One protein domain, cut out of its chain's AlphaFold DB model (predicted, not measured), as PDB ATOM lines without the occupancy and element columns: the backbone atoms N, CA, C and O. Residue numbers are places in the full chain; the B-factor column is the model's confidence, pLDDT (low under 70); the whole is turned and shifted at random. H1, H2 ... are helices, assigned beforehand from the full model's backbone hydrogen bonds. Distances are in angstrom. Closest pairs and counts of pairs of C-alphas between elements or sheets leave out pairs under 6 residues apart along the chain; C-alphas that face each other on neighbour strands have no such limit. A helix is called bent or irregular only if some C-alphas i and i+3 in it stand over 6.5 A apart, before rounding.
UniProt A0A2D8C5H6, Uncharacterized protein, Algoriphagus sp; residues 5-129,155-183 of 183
ATOM      1  N   GLN A   5      53.196 -28.287  17.383       88.06
ATOM      2  CA  GLN A   5      52.460 -28.600  16.157       88.06
ATOM      3  C   GLN A   5      52.378 -30.102  15.855       88.06
ATOM      4  O   GLN A   5      51.403 -30.532  15.235       88.06
ATOM      5  N   ILE A   6      53.354 -30.900  16.302       90.00
ATOM      6  CA  ILE A   6      53.281 -32.371  16.262       90.00
ATOM      7  C   ILE A   6      52.225 -32.833  17.265       90.00
ATOM      8  O   ILE A   6      51.324 -33.583  16.911       90.00
ATOM      9  N   GLN A   7      52.277 -32.306  18.492       89.62
ATOM     10  CA  GLN A   7      51.324 -32.644  19.553       89.62
ATOM     11  C   GLN A   7      49.873 -32.334  19.158       89.62
ATOM     12  O   GLN A   7      48.982 -33.145  19.399       89.62
ATOM     13  N   ILE A   8      49.624 -31.197  18.498       91.56
ATOM     14  CA  ILE A   8      48.294 -30.858  17.958       91.56
ATOM     15  C   ILE A   8      47.825 -31.909  16.942       91.56
ATOM     16  O   ILE A   8      46.678 -32.344  17.005       91.56
ATOM     17  N   ARG A   9      48.701 -32.350  16.033       92.88
ATOM     18  CA  ARG A   9      48.359 -33.350  15.010       92.88
ATOM     19  C   ARG A   9      48.126 -34.738  15.600       92.88
ATOM     20  O   ARG A   9      47.183 -35.399  15.190       92.88
ATOM     21  N   LEU A  10      48.911 -35.152  16.596       93.50
ATOM     22  CA  LEU A  10      48.684 -36.411  17.316       93.50
ATOM     23  C   LEU A  10      47.338 -36.405  18.055       93.50
ATOM     24  O   LEU A  10      46.594 -37.383  17.999       93.50
ATOM     25  N   ARG A  11      46.968 -35.278  18.680       94.62
ATOM     26  CA  ARG A  11      45.629 -35.116  19.276       94.62
ATOM     27  C   ARG A  11      44.526 -35.180  18.223       94.62
ATOM     28  O   ARG A  11      43.540 -35.873  18.440       94.62
ATOM     29  N   ALA A  12      44.696 -34.499  17.088       94.50
ATOM     30  CA  ALA A  12      43.740 -34.562  15.984       94.50
ATOM     31  C   ALA A  12      43.576 -35.997  15.453       94.50
ATOM     32  O   ALA A  12      42.460 -36.417  15.165       94.50
ATOM     33  N   LEU A  13      44.666 -36.768  15.395       93.62
ATOM     34  CA  LEU A  13      44.640 -38.164  14.969       93.62
ATOM     35  C   LEU A  13      43.846 -39.038  15.951       93.62
ATOM     36  O   LEU A  13      43.038 -39.858  15.524       93.62
ATOM     37  N   LYS A  14      44.021 -38.822  17.263       95.88
ATOM     38  CA  LYS A  14      43.226 -39.504  18.296       95.88
ATOM     39  C   LYS A  14      41.739 -39.165  18.193       95.88
ATOM     40  O   LYS A  14      40.917 -40.069  18.262       95.88
ATOM     41  N   ILE A  15      41.407 -37.887  18.004       97.12
ATOM     42  CA  ILE A  15      40.017 -37.438  17.834       97.12
ATOM     43  C   ILE A  15      39.391 -38.116  16.612       97.12
ATOM     44  O   ILE A  15      38.313 -38.688  16.723       97.12
ATOM     45  N   ALA A  16      40.086 -38.120  15.473       94.00
ATOM     46  CA  ALA A  16      39.593 -38.777  14.266       94.00
ATOM     47  C   ALA A  16      39.381 -40.290  14.473       94.00
ATOM     48  O   ALA A  16      38.397 -40.840  13.987       94.00
ATOM     49  N   LEU A  17      40.260 -40.958  15.229       94.56
ATOM     50  CA  LEU A  17      40.091 -42.372  15.573       94.56
ATOM     51  C   LEU A  17      38.848 -42.615  16.444       94.56
ATOM     52  O   LEU A  17      38.093 -43.552  16.194       94.56
ATOM     53  N   ASP A  18      38.607 -41.753  17.433       95.88
ATOM     54  CA  ASP A  18      37.421 -41.842  18.290       95.88
ATOM     55  C   ASP A  18      36.129 -41.625  17.494       95.88
ATOM     56  O   ASP A  18      35.132 -42.315  17.717       95.88
ATOM     57  N   GLU A  19      36.146 -40.708  16.526       95.38
ATOM     58  CA  GLU A  19      35.024 -40.493  15.610       95.38
ATOM     59  C   GLU A  19      34.755 -41.710  14.713       95.38
ATOM     60  O   GLU A  19      33.587 -42.030  14.479       95.38
ATOM     61  N   ILE A  20      35.796 -42.417  14.252       91.31
ATOM     62  CA  ILE A  20      35.649 -43.691  13.526       91.31
ATOM     63  C   ILE A  20      34.973 -44.733  14.421       91.31
ATOM     64  O   ILE A  20      34.002 -45.358  13.997       91.31
ATOM     65  N   ASP A  21      35.429 -44.900  15.665       90.50
ATOM     66  CA  ASP A  21      34.839 -45.869  16.601       90.50
ATOM     67  C   ASP A  21      33.374 -45.532  16.942       90.50
ATOM     68  O   ASP A  21      32.544 -46.427  17.135       90.50
ATOM     69  N   ILE A  22      33.015 -44.247  17.015       93.94
ATOM     70  CA  ILE A  22      31.619 -43.811  17.166       93.94
ATOM     71  C   ILE A  22      30.808 -44.174  15.918       93.94
ATOM     72  O   ILE A  22      29.795 -44.862  16.043       93.94
ATOM     73  N   ALA A  23      31.258 -43.766  14.730       89.88
ATOM     74  CA  ALA A  23      30.553 -44.033  13.477       89.88
ATOM     75  C   ALA A  23      30.385 -45.541  13.225       89.88
ATOM     76  O   ALA A  23      29.319 -45.998  12.825       89.88
ATOM     77  N   PHE A  24      31.395 -46.343  13.557       87.44
ATOM     78  CA  PHE A  24      31.326 -47.794  13.432       87.44
ATOM     79  C   PHE A  24      30.325 -48.443  14.389       87.44
ATOM     80  O   PHE A  24      29.681 -49.438  14.057       87.44
ATOM     81  N   ARG A  25      30.148 -47.897  15.594       86.25
ATOM     82  CA  ARG A  25      29.082 -48.373  16.485       86.25
ATOM     83  C   ARG A  25      27.697 -48.072  15.921       86.25
ATOM     84  O   ARG A  25      26.803 -48.892  16.103       86.25
ATOM     85  N   GLU A  26      27.527 -46.950  15.226       88.06
ATOM     86  CA  GLU A  26      26.268 -46.623  14.553       88.06
ATOM     87  C   GLU A  26      25.948 -47.607  13.428       88.06
ATOM     88  O   GLU A  26      24.801 -48.044  13.329       88.06
ATOM     89  N   THR A  27      26.939 -48.024  12.626       81.38
ATOM     90  CA  THR A  27      26.689 -49.002  11.552       81.38
ATOM     91  C   THR A  27      26.180 -50.329  12.107       81.38
ATOM     92  O   THR A  27      25.274 -50.910  11.524       81.38
ATOM     93  N   LYS A  28      26.662 -50.765  13.279       80.69
ATOM     94  CA  LYS A  28      26.216 -52.003  13.948       80.69
ATOM     95  C   LYS A  28      24.775 -51.982  14.452       80.69
ATOM     96  O   LYS A  28      24.265 -53.035  14.839       80.69
ATOM     97  N   LYS A  29      24.125 -50.818  14.512       83.56
ATOM     98  CA  LYS A  29      22.740 -50.740  14.975       83.56
ATOM     99  C   LYS A  29      21.781 -51.302  13.935       83.56
ATOM    100  O   LYS A  29      21.946 -51.140  12.724       83.56
ATOM    101  N   ASP A  30      20.730 -51.935  14.433       81.88
ATOM    102  CA  ASP A  30      19.750 -52.595  13.595       81.88
ATOM    103  C   ASP A  30      18.686 -51.624  13.065       81.88
ATOM    104  O   ASP A  30      17.607 -51.466  13.639       81.88
ATOM    105  N   ALA A  31      18.975 -51.021  11.910       83.06
ATOM    106  CA  ALA A  31      18.047 -50.130  11.218       83.06
ATOM    107  C   ALA A  31      16.668 -50.772  10.919       83.06
ATOM    108  O   ALA A  31      15.688 -50.048  10.751       83.06
ATOM    109  N   PHE A  32      16.564 -52.111  10.860       82.12
ATOM    110  CA  PHE A  32      15.283 -52.804  10.660       82.12
ATOM    111  C   PHE A  32      14.356 -52.598  11.850       82.12
ATOM    112  O   PHE A  32      13.210 -52.168  11.700       82.12
ATOM    113  N   LEU A  33      14.888 -52.907  13.034       83.38
ATOM    114  CA  LEU A  33      14.169 -52.819  14.294       83.38
ATOM    115  C   LEU A  33      13.882 -51.357  14.634       83.38
ATOM    116  O   LEU A  33      12.794 -51.047  15.108       83.38
ATOM    117  N   GLU A  34      14.810 -50.449  14.323       86.31
ATOM    118  CA  GLU A  34      14.629 -49.006  14.524       86.31
ATOM    119  C   GLU A  34      13.447 -48.428  13.735       86.31
ATOM    120  O   GLU A  34      12.734 -47.560  14.234       86.31
ATOM    121  N   ILE A  35      13.208 -48.920  12.516       85.56
ATOM    122  CA  ILE A  35      12.069 -48.496  11.685       85.56
ATOM    123  C   ILE A  35      10.771 -49.237  12.073       85.56
ATOM    124  O   ILE A  35       9.692 -48.927  11.565       85.56
ATOM    125  N   GLY A  36      10.841 -50.168  13.032       83.38
ATOM    126  CA  GLY A  36       9.685 -50.844  13.620       83.38
ATOM    127  C   GLY A  36       9.336 -52.186  12.981       83.38
ATOM    128  O   GLY A  36       8.274 -52.744  13.272       83.38
ATOM    129  N   PHE A  37      10.204 -52.730  12.125       82.81
ATOM    130  CA  PHE A  37      10.044 -54.105  11.673       82.81
ATOM    131  C   PHE A  37      10.410 -55.103  12.782       82.81
ATOM    132  O   PHE A  37      11.139 -54.795  13.721       82.81
ATOM    133  N   LYS A  38       9.904 -56.329  12.657       83.62
ATOM    134  CA  LYS A  38      10.253 -57.476  13.494       83.62
ATOM    135  C   LYS A  38      10.732 -58.610  12.600       83.62
ATOM    136  O   LYS A  38      10.180 -58.828  11.521       83.62
ATOM    137  N   TYR A  39      11.751 -59.329  13.051       78.69
ATOM    138  CA  TYR A  39      12.213 -60.528  12.359       78.69
ATOM    139  C   TYR A  39      11.155 -61.626  12.374       78.69
ATOM    140  O   TYR A  39      10.329 -61.681  13.285       78.69
ATOM    141  N   ASP A  40      11.179 -62.462  11.332       74.19
ATOM    142  CA  ASP A  40      10.274 -63.606  11.158       74.19
ATOM    143  C   ASP A  40       8.772 -63.261  11.157       74.19
ATOM    144  O   ASP A  40       7.921 -64.147  11.246       74.19
ATOM    145  N   VAL A  41       8.427 -61.980  10.998       81.44
ATOM    146  CA  VAL A  41       7.053 -61.530  10.782       81.44
ATOM    147  C   VAL A  41       6.811 -61.360   9.278       81.44
ATOM    148  O   VAL A  41       7.591 -60.670   8.617       81.44
ATOM    149  N   PRO A  42       5.739 -61.951   8.719       79.56
ATOM    150  CA  PRO A  42       5.379 -61.750   7.323       79.56
ATOM    151  C   PRO A  42       4.765 -60.364   7.120       79.56
ATOM    152  O   PRO A  42       3.756 -60.021   7.738       79.56
ATOM    153  N   TYR A  43       5.333 -59.588   6.199       81.38
ATOM    154  CA  TYR A  43       4.801 -58.276   5.829       81.38
ATOM    155  C   TYR A  43       4.146 -58.328   4.446       81.38
ATOM    156  O   TYR A  43       4.770 -58.817   3.501       81.38
ATOM    157  N   PRO A  44       2.908 -57.819   4.279       83.81
ATOM    158  CA  PRO A  44       2.276 -57.745   2.968       83.81
ATOM    159  C   PRO A  44       3.001 -56.737   2.063       83.81
ATOM    160  O   PRO A  44       3.457 -55.691   2.527       83.81
ATOM    161  N   GLU A  45       3.080 -57.010   0.762       80.19
ATOM    162  CA  GLU A  45       3.772 -56.174  -0.231       80.19
ATOM    163  C   GLU A  45       2.955 -54.915  -0.593       80.19
ATOM    164  O   GLU A  45       2.461 -54.738  -1.706       80.19
ATOM    165  N   THR A  46       2.792 -54.012   0.375       84.00
ATOM    166  CA  THR A  46       2.092 -52.729   0.217       84.00
ATOM    167  C   THR A  46       3.056 -51.609  -0.186       84.00
ATOM    168  O   THR A  46       4.279 -51.731  -0.080       84.00
ATOM    169  N   SER A  47       2.530 -50.480  -0.675       84.44
ATOM    170  CA  SER A  47       3.334 -49.267  -0.906       84.44
ATOM    171  C   SER A  47       3.999 -48.772   0.384       84.44
ATOM    172  O   SER A  47       5.171 -48.399   0.360       84.44
ATOM    173  N   GLN A  48       3.284 -48.839   1.510       86.81
ATOM    174  CA  GLN A  48       3.786 -48.461   2.829       86.81
ATOM    175  C   GLN A  48       4.971 -49.330   3.266       86.81
ATOM    176  O   GLN A  48       6.019 -48.791   3.615       86.81
ATOM    177  N   ASN A  49       4.852 -50.660   3.184       83.19
ATOM    178  CA  ASN A  49       5.939 -51.557   3.585       83.19
ATOM    179  C   ASN A  49       7.151 -51.409   2.659       83.19
ATOM    180  O   ASN A  49       8.277 -51.325   3.139       83.19
ATOM    181  N   ARG A  50       6.941 -51.245   1.343       80.19
ATOM    182  CA  ARG A  50       8.028 -50.924   0.400       80.19
ATOM    183  C   ARG A  50       8.742 -49.615   0.745       80.19
ATOM    184  O   ARG A  50       9.962 -49.545   0.631       80.19
ATOM    185  N   ALA A  51       8.006 -48.587   1.166       84.44
ATOM    186  CA  ALA A  51       8.602 -47.329   1.606       84.44
ATOM    187  C   ALA A  51       9.423 -47.504   2.893       84.44
ATOM    188  O   ALA A  51      10.520 -46.959   2.984       84.44
ATOM    189  N   LEU A  52       8.936 -48.292   3.857       83.50
ATOM    190  CA  LEU A  52       9.684 -48.614   5.075       83.50
ATOM    191  C   LEU A  52      10.970 -49.391   4.760       83.50
ATOM    192  O   LEU A  52      12.020 -49.014   5.263       83.50
ATOM    193  N   HIS A  53      10.932 -50.385   3.866       78.44
ATOM    194  CA  HIS A  53      12.142 -51.093   3.423       78.44
ATOM    195  C   HIS A  53      13.189 -50.147   2.831       78.44
ATOM    196  O   HIS A  53      14.346 -50.178   3.242       78.44
ATOM    197  N   LYS A  54      12.774 -49.237   1.940       82.88
ATOM    198  CA  LYS A  54      13.678 -48.223   1.376       82.88
ATOM    199  C   LYS A  54      14.299 -47.324   2.445       82.88
ATOM    200  O   LYS A  54      15.452 -46.935   2.302       82.88
ATOM    201  N   LYS A  55      13.557 -46.990   3.510       86.00
ATOM    202  CA  LYS A  55      14.106 -46.222   4.638       86.00
ATOM    203  C   LYS A  55      15.196 -46.996   5.375       86.00
ATOM    204  O   LYS A  55      16.179 -46.384   5.772       86.00
ATOM    205  N   VAL A  56      15.052 -48.314   5.532       84.25
ATOM    206  CA  VAL A  56      16.082 -49.138   6.185       84.25
ATOM    207  C   VAL A  56      17.383 -49.097   5.389       84.25
ATOM    208  O   VAL A  56      18.447 -48.884   5.968       84.25
ATOM    209  N   ASP A  57      17.298 -49.242   4.067       79.69
ATOM    210  CA  ASP A  57      18.469 -49.161   3.192       79.69
ATOM    211  C   ASP A  57      19.110 -47.767   3.224       79.69
ATOM    212  O   ASP A  57      20.333 -47.655   3.243       79.69
ATOM    213  N   LEU A  58      18.293 -46.710   3.268       84.25
ATOM    214  CA  LEU A  58      18.777 -45.332   3.340       84.25
ATOM    215  C   LEU A  58      19.568 -45.071   4.629       84.25
ATOM    216  O   LEU A  58      20.706 -44.626   4.545       84.25
ATOM    217  N   ILE A  59      19.014 -45.416   5.799       86.12
ATOM    218  CA  ILE A  59      19.688 -45.216   7.098       86.12
ATOM    219  C   ILE A  59      21.042 -45.931   7.134       86.12
ATOM    220  O   ILE A  59      22.017 -45.416   7.678       86.12
ATOM    221  N   ARG A  60      21.118 -47.136   6.562       80.56
ATOM    222  CA  ARG A  60      22.365 -47.907   6.508       80.56
ATOM    223  C   ARG A  60      23.421 -47.221   5.656       80.56
ATOM    224  O   ARG A  60      24.530 -47.022   6.143       80.56
ATOM    225  N   ARG A  61      23.049 -46.805   4.443       80.62
ATOM    226  CA  ARG A  61      23.951 -46.070   3.546       80.62
ATOM    227  C   ARG A  61      24.447 -44.783   4.190       80.62
ATOM    228  O   ARG A  61      25.641 -44.537   4.192       80.62
ATOM    229  N   GLU A  62      23.561 -44.014   4.818       84.69
ATOM    230  CA  GLU A  62      23.945 -42.778   5.509       84.69
ATOM    231  C   GLU A  62      24.976 -43.035   6.622       84.69
ATOM    232  O   GLU A  62      25.955 -42.301   6.752       84.69
ATOM    233  N   ARG A  63      24.801 -44.100   7.416       85.25
ATOM    234  CA  ARG A  63      25.762 -44.485   8.466       85.25
ATOM    235  C   ARG A  63      27.117 -44.890   7.895       85.25
ATOM    236  O   ARG A  63      28.150 -44.586   8.491       85.25
ATOM    237  N   GLU A  64      27.117 -45.572   6.761       80.06
ATOM    238  CA  GLU A  64      28.337 -45.983   6.070       80.06
ATOM    239  C   GLU A  64      29.063 -44.806   5.447       80.06
ATOM    240  O   GLU A  64      30.260 -44.663   5.674       80.06
ATOM    241  N   ASP A  65      28.345 -43.916   4.766       81.25
ATOM    242  CA  ASP A  65      28.897 -42.681   4.211       81.25
ATOM    243  C   ASP A  65      29.580 -41.851   5.307       81.25
ATOM    244  O   ASP A  65      30.696 -41.357   5.122       81.25
ATOM    245  N   ILE A  66      28.960 -41.758   6.490       86.81
ATOM    246  CA  ILE A  66      29.564 -41.105   7.658       86.81
ATOM    247  C   ILE A  66      30.849 -41.823   8.084       86.81
ATOM    248  O   ILE A  66      31.864 -41.163   8.306       86.81
ATOM    249  N   LEU A  67      30.836 -43.152   8.209       85.31
ATOM    250  CA  LEU A  67      32.019 -43.919   8.605       85.31
ATOM    251  C   LEU A  67      33.168 -43.756   7.599       85.31
ATOM    252  O   LEU A  67      34.299 -43.480   8.006       85.31
ATOM    253  N   TYR A  68      32.881 -43.833   6.299       79.75
ATOM    254  CA  TYR A  68      33.862 -43.596   5.242       79.75
ATOM    255  C   TYR A  68      34.441 -42.188   5.310       79.75
ATOM    256  O   TYR A  68      35.660 -42.012   5.242       79.75
ATOM    257  N   TYR A  69      33.589 -41.188   5.522       83.62
ATOM    258  CA  TYR A  69      34.035 -39.816   5.718       83.62
ATOM    259  C   TYR A  69      34.986 -39.684   6.921       83.62
ATOM    260  O   TYR A  69      36.012 -39.011   6.824       83.62
ATOM    261  N   ARG A  70      34.724 -40.376   8.040       89.50
ATOM    262  CA  ARG A  70      35.630 -40.358   9.207       89.50
ATOM    263  C   ARG A  70      36.968 -41.045   8.938       89.50
ATOM    264  O   ARG A  70      38.005 -40.508   9.330       89.50
ATOM    265  N   ILE A  71      36.974 -42.164   8.214       85.50
ATOM    266  CA  ILE A  71      38.210 -42.839   7.773       85.50
ATOM    267  C   ILE A  71      39.031 -41.923   6.852       85.50
ATOM    268  O   ILE A  71      40.255 -41.810   6.996       85.50
ATOM    269  N   PHE A  72      38.362 -41.205   5.947       83.62
ATOM    270  CA  PHE A  72      39.003 -40.196   5.110       83.62
ATOM    271  C   PHE A  72      39.658 -39.096   5.955       83.62
ATOM    272  O   PHE A  72      40.844 -38.813   5.773       83.62
ATOM    273  N   CYS A  73      38.929 -38.515   6.912       86.50
ATOM    274  CA  CYS A  73      39.459 -37.489   7.812       86.50
ATOM    275  C   CYS A  73      40.692 -37.973   8.586       86.50
ATOM    276  O   CYS A  73      41.702 -37.270   8.614       86.50
ATOM    277  N   PHE A  74      40.652 -39.183   9.154       91.00
ATOM    278  CA  PHE A  74      41.809 -39.790   9.822       91.00
ATOM    279  C   PHE A  74      43.020 -39.856   8.889       91.00
ATOM    280  O   PHE A  74      44.117 -39.421   9.244       91.00
ATOM    281  N   THR A  75      42.810 -40.312   7.656       86.62
ATOM    282  CA  THR A  75      43.881 -40.425   6.662       86.62
ATOM    283  C   THR A  75      44.463 -39.061   6.277       86.62
ATOM    284  O   THR A  75      45.678 -38.923   6.140       86.62
ATOM    285  N   GLN A  76      43.641 -38.011   6.176       86.69
ATOM    286  CA  GLN A  76      44.139 -36.649   5.945       86.69
ATOM    287  C   GLN A  76      45.027 -36.151   7.093       86.69
ATOM    288  O   GLN A  76      46.038 -35.483   6.854       86.69
ATOM    289  N   VAL A  77      44.709 -36.509   8.341       90.94
ATOM    290  CA  VAL A  77      45.567 -36.183   9.488       90.94
ATOM    291  C   VAL A  77      46.903 -36.933   9.407       90.94
ATOM    292  O   VAL A  77      47.945 -36.320   9.643       90.94
ATOM    293  N   VAL A  78      46.898 -38.211   9.005       90.62
ATOM    294  CA  VAL A  78      48.122 -39.003   8.760       90.62
ATOM    295  C   VAL A  78      49.016 -38.323   7.716       90.62
ATOM    296  O   VAL A  78      50.205 -38.113   7.969       90.62
ATOM    297  N   TYR A  79      48.453 -37.904   6.577       87.75
ATOM    298  CA  TYR A  79      49.196 -37.172   5.544       87.75
ATOM    299  C   TYR A  79      49.769 -35.847   6.061       87.75
ATOM    300  O   TYR A  79      50.959 -35.574   5.887       87.75
ATOM    301  N   SER A  80      48.949 -35.056   6.757       89.88
ATOM    302  CA  SER A  80      49.370 -33.784   7.355       89.88
ATOM    303  C   SER A  80      50.516 -33.961   8.354       89.88
ATOM    304  O   SER A  80      51.426 -33.130   8.412       89.88
ATOM    305  N   LEU A  81      50.504 -35.045   9.137       91.25
ATOM    306  CA  LEU A  81      51.582 -35.368  10.066       91.25
ATOM    307  C   LEU A  81      52.866 -35.755   9.331       91.25
ATOM    308  O   LEU A  81      53.915 -35.200   9.655       91.25
ATOM    309  N   LYS A  82      52.784 -36.625   8.317       90.75
ATOM    310  CA  LYS A  82      53.933 -37.002   7.479       90.75
ATOM    311  C   LYS A  82      54.618 -35.772   6.886       90.75
ATOM    312  O   LYS A  82      55.827 -35.590   7.043       90.75
ATOM    313  N   ASP A  83      53.853 -34.920   6.209       89.38
ATOM    314  CA  ASP A  83      54.411 -33.761   5.510       89.38
ATOM    315  C   ASP A  83      54.971 -32.727   6.488       89.38
ATOM    316  O   ASP A  83      56.023 -32.134   6.228       89.38
ATOM    317  N   TYR A  84      54.329 -32.560   7.649       91.31
ATOM    318  CA  TYR A  84      54.859 -31.701   8.698       91.31
ATOM    319  C   TYR A  84      56.184 -32.236   9.244       91.31
ATOM    320  O   TYR A  84      57.159 -31.488   9.249       91.31
ATOM    321  N   LEU A  85      56.257 -33.519   9.625       90.88
ATOM    322  CA  LEU A  85      57.477 -34.154  10.134       90.88
ATOM    323  C   LEU A  85      58.639 -34.014   9.144       90.88
ATOM    324  O   LEU A  85      59.728 -33.606   9.539       90.88
ATOM    325  N   LYS A  86      58.401 -34.245   7.847       90.62
ATOM    326  CA  LYS A  86      59.421 -34.065   6.797       90.62
ATOM    327  C   LYS A  86      59.933 -32.632   6.694       90.62
ATOM    328  O   LYS A  86      61.096 -32.426   6.355       90.62
ATOM    329  N   LYS A  87      59.066 -31.644   6.935       89.31
ATOM    330  CA  LYS A  87      59.432 -30.224   6.894       89.31
ATOM    331  C   LYS A  87      60.331 -29.841   8.067       89.31
ATOM    332  O   LYS A  87      61.271 -29.080   7.872       89.31
ATOM    333  N   ILE A  88      60.027 -30.330   9.269       90.50
ATOM    334  CA  ILE A  88      60.744 -29.931  10.489       90.50
ATOM    335  C   ILE A  88      61.958 -30.816  10.807       90.50
ATOM    336  O   ILE A  88      62.878 -30.341  11.464       90.50
ATOM    337  N   TYR A  89      62.003 -32.049  10.295       89.19
ATOM    338  CA  TYR A  89      63.139 -32.969  10.424       89.19
ATOM    339  C   TYR A  89      63.679 -33.374   9.042       89.19
ATOM    340  O   TYR A  89      63.588 -34.541   8.652       89.19
ATOM    341  N   PRO A  90      64.261 -32.436   8.270       88.88
ATOM    342  CA  PRO A  90      64.725 -32.710   6.908       88.88
ATOM    343  C   PRO A  90      65.825 -33.780   6.846       88.88
ATOM    344  O   PRO A  90      65.908 -34.503   5.854       88.88
ATOM    345  N   LEU A  91      66.629 -33.923   7.909       89.56
ATOM    346  CA  LEU A  91      67.669 -34.953   8.010       89.56
ATOM    347  C   LEU A  91      67.100 -36.372   8.162       89.56
ATOM    348  O   LEU A  91      67.757 -37.313   7.742       89.56
ATOM    349  N   LYS A  92      65.875 -36.518   8.691       88.12
ATOM    350  CA  LYS A  92      65.165 -37.801   8.849       88.12
ATOM    351  C   LYS A  92      64.133 -38.054   7.738       88.12
ATOM    352  O   LYS A  92      63.215 -38.862   7.874       88.12
ATOM    353  N   LYS A  93      64.195 -37.298   6.634       89.19
ATOM    354  CA  LYS A  93      63.154 -37.316   5.589       89.19
ATOM    355  C   LYS A  93      62.982 -38.697   4.950       89.19
ATOM    356  O   LYS A  93      61.862 -39.027   4.558       89.19
ATOM    357  N   ARG A  94      64.064 -39.473   4.804       88.25
ATOM    358  CA  ARG A  94      64.018 -40.814   4.199       88.25
ATOM    359  C   ARG A  94      63.345 -41.812   5.133       88.25
ATOM    360  O   ARG A  94      62.471 -42.539   4.690       88.25
ATOM    361  N   GLU A  95      63.700 -41.773   6.407       89.44
ATOM    362  CA  GLU A  95      63.157 -42.593   7.486       89.44
ATOM    363  C   GLU A  95      61.660 -42.325   7.653       89.44
ATOM    364  O   GLU A  95      60.859 -43.255   7.667       89.44
ATOM    365  N   ILE A  96      61.268 -41.046   7.661       89.50
ATOM    366  CA  ILE A  96      59.859 -40.643   7.699       89.50
ATOM    367  C   ILE A  96      59.122 -41.149   6.452       89.50
ATOM    368  O   ILE A  96      58.054 -41.742   6.567       89.50
ATOM    369  N   GLU A  97      59.649 -40.940   5.239       87.12
ATOM    370  CA  GLU A  97      58.950 -41.417   4.037       87.12
ATOM    371  C   GLU A  97      58.866 -42.947   3.993       87.12
ATOM    372  O   GLU A  97      57.827 -43.450   3.573       87.12
ATOM    373  N   SER A  98      59.898 -43.666   4.450       86.44
ATOM    374  CA  SER A  98      59.877 -45.127   4.575       86.44
ATOM    375  C   SER A  98      58.754 -45.553   5.509       86.44
ATOM    376  O   SER A  98      57.806 -46.175   5.049       86.44
ATOM    377  N   PHE A  99      58.760 -45.079   6.760       88.69
ATOM    378  CA  PHE A  99      57.761 -45.445   7.765       88.69
ATOM    379  C   PHE A  99      56.314 -45.249   7.280       88.69
ATOM    380  O   PHE A  99      55.474 -46.136   7.426       88.69
ATOM    381  N   PHE A 100      56.009 -44.102   6.659       85.44
ATOM    382  CA  PHE A 100      54.658 -43.820   6.150       85.44
ATOM    383  C   PHE A 100      54.329 -44.530   4.821       85.44
ATOM    384  O   PHE A 100      53.161 -44.563   4.420       85.44
ATOM    385  N   SER A 101      55.328 -45.052   4.107       80.12
ATOM    386  CA  SER A 101      55.150 -45.848   2.882       80.12
ATOM    387  C   SER A 101      55.093 -47.347   3.149       80.12
ATOM    388  O   SER A 101      54.553 -48.068   2.311       80.12
ATOM    389  N   ASP A 102      55.606 -47.795   4.293       75.31
ATOM    390  CA  ASP A 102      55.529 -49.177   4.742       75.31
ATOM    391  C   ASP A 102      54.069 -49.640   4.798       75.31
ATOM    392  O   ASP A 102      53.161 -48.884   5.166       75.31
ATOM    393  N   GLN A 103      53.845 -50.896   4.428       67.81
ATOM    394  CA  GLN A 103      52.521 -51.507   4.424       67.81
ATOM    395  C   GLN A 103      52.125 -51.996   5.818       67.81
ATOM    396  O   GLN A 103      52.969 -52.404   6.613       67.81
ATOM    397  N   ILE A 104      50.825 -51.960   6.087       63.12
ATOM    398  CA  ILE A 104      50.173 -52.668   7.186       63.12
ATOM    399  C   ILE A 104      49.830 -54.056   6.647       63.12
ATOM    400  O   ILE A 104      49.214 -54.160   5.580       63.12
ATOM    401  N   ASP A 105      50.293 -55.104   7.329       58.34
ATOM    402  CA  ASP A 105      50.002 -56.510   7.013       58.34
ATOM    403  C   ASP A 105      50.194 -56.888   5.525       58.34
ATOM    404  O   ASP A 105      49.464 -57.697   4.958       58.34
ATOM    405  N   GLY A 106      51.182 -56.269   4.864       53.88
ATOM    406  CA  GLY A 106      51.556 -56.547   3.470       53.88
ATOM    407  C   GLY A 106      50.549 -56.102   2.401       53.88
ATOM    408  O   GLY A 106      50.727 -56.443   1.234       53.88
ATOM    409  N   SER A 107      49.502 -55.350   2.763       57.56
ATOM    410  CA  SER A 107      48.414 -54.996   1.836       57.56
ATOM    411  C   SER A 107      48.335 -53.494   1.542       57.56
ATOM    412  O   SER A 107      48.413 -53.090   0.380       57.56
ATOM    413  N   ILE A 108      48.256 -52.641   2.569       62.31
ATOM    414  CA  ILE A 108      47.942 -51.210   2.404       62.31
ATOM    415  C   ILE A 108      49.051 -50.341   3.018       62.31
ATOM    416  O   ILE A 108      49.340 -50.481   4.206       62.31
ATOM    417  N   PRO A 109      49.683 -49.413   2.267       60.69
ATOM    418  CA  PRO A 109      50.616 -48.434   2.836       60.69
ATOM    419  C   PRO A 109      49.960 -47.617   3.960       60.69
ATOM    420  O   PRO A 109      48.818 -47.198   3.797       60.69
ATOM    421  N   LYS A 110      50.671 -47.275   5.046       66.31
ATOM    422  CA  LYS A 110      50.098 -46.484   6.168       66.31
ATOM    423  C   LYS A 110      49.486 -45.149   5.728       66.31
ATOM    424  O   LYS A 110      48.466 -44.711   6.252       66.31
ATOM    425  N   LYS A 111      50.083 -44.505   4.722       62.81
ATOM    426  CA  LYS A 111      49.536 -43.298   4.078       62.81
ATOM    427  C   LYS A 111      48.296 -43.573   3.212       62.81
ATOM    428  O   LYS A 111      47.481 -42.690   2.999       62.81
ATOM    429  N   GLY A 112      48.151 -44.795   2.714       59.84
ATOM    430  CA  GLY A 112      47.124 -45.236   1.775       59.84
ATOM    431  C   GLY A 112      45.839 -45.770   2.407       59.84
ATOM    432  O   GLY A 112      45.026 -46.296   1.660       59.84
ATOM    433  N   LEU A 113      45.623 -45.614   3.718       64.94
ATOM    434  CA  LEU A 113      44.415 -46.097   4.413       64.94
ATOM    435  C   LEU A 113      43.087 -45.658   3.763       64.94
ATOM    436  O   LEU A 113      42.096 -46.368   3.868       64.94
ATOM    437  N   ALA A 114      43.070 -44.515   3.069       52.81
ATOM    438  CA  ALA A 114      41.910 -44.030   2.315       52.81
ATOM    439  C   ALA A 114      42.071 -44.100   0.783       52.81
ATOM    440  O   ALA A 114      41.232 -43.560   0.067       52.81
ATOM    441  N   ASN A 115      43.118 -44.736   0.243       49.16
ATOM    442  CA  ASN A 115      43.262 -44.876  -1.214       49.16
ATOM    443  C   ASN A 115      42.293 -45.912  -1.812       49.16
ATOM    444  O   ASN A 115      41.974 -45.811  -2.998       49.16
ATOM    445  N   ASP A 116      41.739 -46.807  -0.990       46.34
ATOM    446  CA  ASP A 116      40.629 -47.697  -1.365       46.34
ATOM    447  C   ASP A 116      39.261 -46.985  -1.393       46.34
ATOM    448  O   ASP A 116      38.258 -47.578  -1.776       46.34
ATOM    449  N   LEU A 117      39.211 -45.665  -1.143       42.94
ATOM    450  CA  LEU A 117      38.070 -44.832  -1.561       42.94
ATOM    451  C   LEU A 117      37.951 -44.707  -3.092       42.94
ATOM    452  O   LEU A 117      37.010 -44.080  -3.581       42.94
ATOM    453  N   LYS A 118      38.818 -45.367  -3.880       42.53
ATOM    454  CA  LYS A 118      38.385 -45.933  -5.169       42.53
ATOM    455  C   LYS A 118      37.428 -47.092  -4.893       42.53
ATOM    456  O   LYS A 118      37.747 -48.252  -5.133       42.53
ATOM    457  N   HIS A 119      36.255 -46.729  -4.394       39.91
ATOM    458  CA  HIS A 119      35.110 -47.596  -4.234       39.91
ATOM    459  C   HIS A 119      35.002 -48.482  -5.477       39.91
ATOM    460  O   HIS A 119      34.955 -47.977  -6.606       39.91
ATOM    461  N   ASN A 120      34.943 -49.793  -5.275       42.88
ATOM    462  CA  ASN A 120      34.339 -50.665  -6.261       42.88
ATOM    463  C   ASN A 120      33.030 -51.176  -5.655       42.88
ATOM    464  O   ASN A 120      33.017 -52.264  -5.076       42.88
ATOM    465  N   PRO A 121      31.932 -50.400  -5.774       44.50
ATOM    466  CA  PRO A 121      30.620 -50.790  -5.260       44.50
ATOM    467  C   PRO A 121      30.164 -52.170  -5.766       44.50
ATOM    468  O   PRO A 121      29.288 -52.783  -5.162       44.50
ATOM    469  N   ASP A 122      30.762 -52.667  -6.856       42.78
ATOM    470  CA  ASP A 122      30.464 -53.971  -7.445       42.78
ATOM    471  C   ASP A 122      31.205 -55.144  -6.771       42.78
ATOM    472  O   ASP A 122      30.792 -56.294  -6.941       42.78
ATOM    473  N   LYS A 123      32.292 -54.892  -6.020       39.53
ATOM    474  CA  LYS A 123      33.120 -55.928  -5.357       39.53
ATOM    475  C   LYS A 123      32.939 -55.993  -3.842       39.53
ATOM    476  O   LYS A 123      33.073 -57.077  -3.274       39.53
ATOM    477  N   ASP A 124      32.579 -54.879  -3.218       43.22
ATOM    478  CA  ASP A 124      32.361 -54.779  -1.776       43.22
ATOM    479  C   ASP A 124      30.932 -55.246  -1.461       43.22
ATOM    480  O   ASP A 124      29.999 -54.456  -1.415       43.22
ATOM    481  N   MET A 125      30.752 -56.567  -1.389       43.41
ATOM    482  CA  MET A 125      29.554 -57.310  -0.968       43.41
ATOM    483  C   MET A 125      28.199 -56.561  -0.941       43.41
ATOM    484  O   MET A 125      27.917 -55.729  -0.082       43.41
ATOM    485  N   LYS A 126      27.274 -57.013  -1.797       44.28
ATOM    486  CA  LYS A 126      25.854 -56.632  -1.796       44.28
ATOM    487  C   LYS A 126      25.259 -56.630  -0.383       44.28
ATOM    488  O   LYS A 126      25.148 -57.680   0.253       44.28
ATOM    489  N   PHE A 127      24.785 -55.464   0.048       40.84
ATOM    490  CA  PHE A 127      23.834 -55.336   1.147       40.84
ATOM    491  C   PHE A 127      22.685 -56.319   0.972       40.84
ATOM    492  O   PHE A 127      22.077 -56.391  -0.095       40.84
ATOM    493  N   GLY A 128      22.353 -57.051   2.030       45.72
ATOM    494  CA  GLY A 128      21.191 -57.914   1.985       45.72
ATOM    495  C   GLY A 128      20.680 -58.268   3.363       45.72
ATOM    496  O   GLY A 128      21.159 -59.218   3.976       45.72
ATOM    497  N   PHE A 129      19.590 -57.613   3.775       51.78
ATOM    498  CA  PHE A 129      18.497 -58.448   4.265       51.78
ATOM    499  C   PHE A 129      18.184 -59.411   3.140       51.78
ATOM    500  O   PHE A 129      17.791 -58.997   2.049       51.78
ATOM    501  N   TYR A 155      29.879 -57.164   7.564       45.94
ATOM    502  CA  TYR A 155      30.588 -55.908   7.363       45.94
ATOM    503  C   TYR A 155      32.040 -56.231   7.000       45.94
ATOM    504  O   TYR A 155      32.765 -56.765   7.837       45.94
ATOM    505  N   GLN A 156      32.452 -55.948   5.763       47.84
ATOM    506  CA  GLN A 156      33.820 -56.213   5.285       47.84
ATOM    507  C   GLN A 156      34.821 -55.079   5.591       47.84
ATOM    508  O   GLN A 156      35.973 -55.174   5.199       47.84
ATOM    509  N   GLY A 157      34.432 -54.035   6.338       51.81
ATOM    510  CA  GLY A 157      35.327 -52.933   6.733       51.81
ATOM    511  C   GLY A 157      35.960 -53.058   8.127       51.81
ATOM    512  O   GLY A 157      36.528 -52.081   8.615       51.81
ATOM    513  N   LEU A 158      35.819 -54.208   8.805       55.72
ATOM    514  CA  LEU A 158      36.439 -54.456  10.120       55.72
ATOM    515  C   LEU A 158      37.962 -54.267  10.057       55.72
ATOM    516  O   LEU A 158      38.522 -53.556  10.892       55.72
ATOM    517  N   ASP A 159      38.582 -54.800   9.004       65.69
ATOM    518  CA  ASP A 159      40.028 -54.749   8.794       65.69
ATOM    519  C   ASP A 159      40.525 -53.296   8.693       65.69
ATOM    520  O   ASP A 159      41.503 -52.922   9.333       65.69
ATOM    521  N   THR A 160      39.795 -52.416   7.997       73.81
ATOM    522  CA  THR A 160      40.171 -50.999   7.842       73.81
ATOM    523  C   THR A 160      40.179 -50.232   9.165       73.81
ATOM    524  O   THR A 160      41.049 -49.392   9.395       73.81
ATOM    525  N   ILE A 161      39.229 -50.505  10.062       78.38
ATOM    526  CA  ILE A 161      39.161 -49.825  11.366       78.38
ATOM    527  C   ILE A 161      40.310 -50.283  12.262       78.38
ATOM    528  O   ILE A 161      40.948 -49.460  12.928       78.38
ATOM    529  N   ASP A 162      40.596 -51.581  12.261       78.69
ATOM    530  CA  ASP A 162      41.722 -52.132  13.005       78.69
ATOM    531  C   ASP A 162      43.056 -51.626  12.437       78.69
ATOM    532  O   ASP A 162      43.938 -51.240  13.207       78.69
ATOM    533  N   HIS A 163      43.163 -51.449  11.117       81.69
ATOM    534  CA  HIS A 163      44.297 -50.771  10.493       81.69
ATOM    535  C   HIS A 163      44.455 -49.323  10.981       81.69
ATOM    536  O   HIS A 163      45.564 -48.922  11.334       81.69
ATOM    537  N   CYS A 164      43.378 -48.531  11.078       85.25
ATOM    538  CA  CYS A 164      43.451 -47.175  11.642       85.25
ATOM    539  C   CYS A 164      43.981 -47.184  13.087       85.25
ATOM    540  O   CYS A 164      44.806 -46.341  13.453       85.25
ATOM    541  N   LYS A 165      43.560 -48.158  13.906       88.44
ATOM    542  CA  LYS A 165      44.057 -48.331  15.283       88.44
ATOM    543  C   LYS A 165      45.537 -48.701  15.314       88.44
ATOM    544  O   LYS A 165      46.271 -48.167  16.148       88.44
ATOM    545  N   THR A 166      45.977 -49.582  14.421       87.44
ATOM    546  CA  THR A 166      47.385 -49.973  14.282       87.44
ATOM    547  C   THR A 166      48.240 -48.783  13.857       87.44
ATOM    548  O   THR A 166      49.171 -48.431  14.578       87.44
ATOM    549  N   VAL A 167      47.855 -48.063  12.798       89.19
ATOM    550  CA  VAL A 167      48.579 -46.867  12.333       89.19
ATOM    551  C   VAL A 167      48.666 -45.800  13.409       89.19
ATOM    552  O   VAL A 167      49.719 -45.194  13.588       89.19
ATOM    553  N   PHE A 168      47.586 -45.573  14.159       92.62
ATOM    554  CA  PHE A 168      47.613 -44.646  15.284       92.62
ATOM    555  C   PHE A 168      48.698 -45.023  16.305       92.62
ATOM    556  O   PHE A 168      49.497 -44.168  16.697       92.62
ATOM    557  N   LYS A 169      48.757 -46.298  16.712       91.81
ATOM    558  CA  LYS A 169      49.760 -46.795  17.667       91.81
ATOM    559  C   LYS A 169      51.176 -46.674  17.112       91.81
ATOM    560  O   LYS A 169      52.052 -46.162  17.803       91.81
ATOM    561  N   GLU A 170      51.389 -47.097  15.871       90.94
ATOM    562  CA  GLU A 170      52.698 -47.064  15.217       90.94
ATOM    563  C   GLU A 170      53.209 -45.636  15.023       90.94
ATOM    564  O   GLU A 170      54.377 -45.373  15.275       90.94
ATOM    565  N   ILE A 171      52.347 -44.688  14.636       92.00
ATOM    566  CA  ILE A 171      52.716 -43.270  14.522       92.00
ATOM    567  C   ILE A 171      53.147 -42.719  15.881       92.00
ATOM    568  O   ILE A 171      54.148 -42.008  15.973       92.00
ATOM    569  N   HIS A 172      52.395 -43.029  16.939       91.56
ATOM    570  CA  HIS A 172      52.745 -42.603  18.290       91.56
ATOM    571  C   HIS A 172      54.093 -43.174  18.736       91.56
ATOM    572  O   HIS A 172      54.888 -42.447  19.333       91.56
ATOM    573  N   GLN A 173      54.346 -44.446  18.430       91.25
ATOM    574  CA  GLN A 173      55.609 -45.101  18.740       91.25
ATOM    575  C   GLN A 173      56.762 -44.497  17.929       91.25
ATOM    576  O   GLN A 173      57.767 -44.113  18.511       91.25
ATOM    577  N   PHE A 174      56.582 -44.294  16.622       90.81
ATOM    578  CA  PHE A 174      57.575 -43.666  15.752       90.81
ATOM    579  C   PHE A 174      57.954 -42.262  16.232       90.81
ATOM    580  O   PHE A 174      59.132 -41.940  16.326       90.81
ATOM    581  N   VAL A 175      56.978 -41.415  16.583       89.44
ATOM    582  CA  VAL A 175      57.286 -40.076  17.112       89.44
ATOM    583  C   VAL A 175      58.070 -40.176  18.423       89.44
ATOM    584  O   VAL A 175      59.060 -39.473  18.594       89.44
ATOM    585  N   ARG A 176      57.688 -41.078  19.328       87.06
ATOM    586  CA  ARG A 176      58.415 -41.268  20.587       87.06
ATOM    587  C   ARG A 176      59.859 -41.728  20.352       87.06
ATOM    588  O   ARG A 176      60.785 -41.159  20.924       87.06
ATOM    589  N   ASP A 177      60.044 -42.733  19.508       86.88
ATOM    590  CA  ASP A 177      61.331 -43.409  19.352       86.88
ATOM    591  C   ASP A 177      62.293 -42.646  18.450       86.88
ATOM    592  O   ASP A 177      63.488 -42.631  18.718       86.88
ATOM    593  N   GLU A 178      61.798 -41.991  17.401       81.25
ATOM    594  CA  GLU A 178      62.644 -41.364  16.379       81.25
ATOM    595  C   GLU A 178      62.739 -39.847  16.497       81.25
ATOM    596  O   GLU A 178      63.660 -39.247  15.935       81.25
ATOM    597  N   ILE A 179      61.784 -39.216  17.182       79.44
ATOM    598  CA  ILE A 179      61.698 -37.758  17.280       79.44
ATOM    599  C   ILE A 179      61.964 -37.294  18.708       79.44
ATOM    600  O   ILE A 179      62.802 -36.414  18.910       79.44
ATOM    601  N   ASP A 180      61.288 -37.888  19.692       72.88
ATOM    602  CA  ASP A 180      61.414 -37.454  21.084       72.88
ATOM    603  C   ASP A 180      62.754 -37.887  21.695       72.88
ATOM    604  O   ASP A 180      63.329 -37.122  22.468       72.88
ATOM    605  N   SER A 181      63.297 -39.044  21.293       61.00
ATOM    606  CA  SER A 181      64.607 -39.564  21.737       61.00
ATOM    607  C   SER A 181      65.814 -38.704  21.329       61.00
ATOM    608  O   SER A 181      66.906 -38.876  21.866       61.00
ATOM    609  N   VAL A 182      65.623 -37.780  20.381       52.72
ATOM    610  CA  VAL A 182      66.664 -36.908  19.812       52.72
ATOM    611  C   VAL A 182      66.543 -35.466  20.346       52.72
ATOM    612  O   VAL A 182      67.273 -34.579  19.904       52.72
ATOM    613  N   SER A 183      65.607 -35.200  21.273       47.62
ATOM    614  CA  SER A 183      65.221 -33.850  21.734       47.62
ATOM    615  C   SER A 183      65.286 -33.641  23.240       47.62
ATOM    616  O   SER A 183      65.162 -32.455  23.632       47.62
TER     617      SER A 183
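Overview. This is residues 5 to 129 and 155 to 183 of the 183 residues of an uncharacterized protein of Algoriphagus sp (UniProt A0A2D8C5H6). What shape do these atoms make? They make a loose rod built along one very long helix, H3, with H1 packed along it, H5 beside H1, and H4 folded back from the end of H3. Residues 38 to 48 stick out at the other end, near which short H2 packs on H3. What is it built of? The printed part has 154 residues with five named helices, H1 to H5 in chain order, and no named strand: the class is all helix, and H1, H3, H4 and H5 form an up-and-down bundle, each running against the one before it. How large is it? The radius of gyration of the C-alphas is 20.1 A, and the C-alphas span 69 by 28 by 20 A.

Arrangement. What does the first helix meet? H1, residues 5 to 27, touches the hub H3, residues 47 to 88, at a shallow tilt of 16 degrees, opposite ways; their closest C-alphas, of Ala 16 and Phe 74, are 5.1 A apart. H1 also touches H5, residues 158 to 182, at a shallow tilt of 14 degrees, opposite ways, with the C-alphas of Leu 17 and Cys 164 closest at 7.1 A. What else does H3 touch? With residues 56 to 60 alone it touches H2, residues 31 to 34, where the C-alphas of Ala 31 and Val 56 are closest at 5.5 A. With residues 82 to 86 alone it touches H4, residues 90 to 101, in a helical hairpin at a shallow tilt of 27 degrees, the C-alphas of Lys 86 and Lys 93 closest at 5.1 A. What of H5? It only just touches H3, with 3 pairs of C-alphas within 8 A, the closest those of Phe 74 and Cys 164 at 7.8 A; H4 and H5 are near each other, while H1 and H4 are apart. Are the backbones in order? Each O i to N i+4 pair is within hydrogen-bond range in H1 and H3, with 6 of 8 in H4 and 18 of 21 in H5; H2 is too short for such a pair.

Along the chain. Where do the helices begin and end? H1 begins at C-alpha 5, (52.460, -28.600, 16.157), and is 33.2 A long; H2 is 4.9 A long. H3 runs 61.6 A from C-alpha 47 at (3.334, -49.267, -0.906). H4, 16.7 A long, is irregular, with C-alphas 91 and 94 7.9 A apart; H5, 36.3 A long, ends at C-alpha 182, (66.664, -36.908, 19.812).

Size, cuts and confidence. Which links are long? The 12-residue link from H2 to H3 is long; H1 to H2 and H3 to H4 are tight. Where is the cut? Residues 130 to 154 are not printed, and C-alphas 129 and 155 are 12.7 A apart. Where is confidence low? The pLDDT is under 70 at residues 103 to 129, 155 to 159 and 181 to 183.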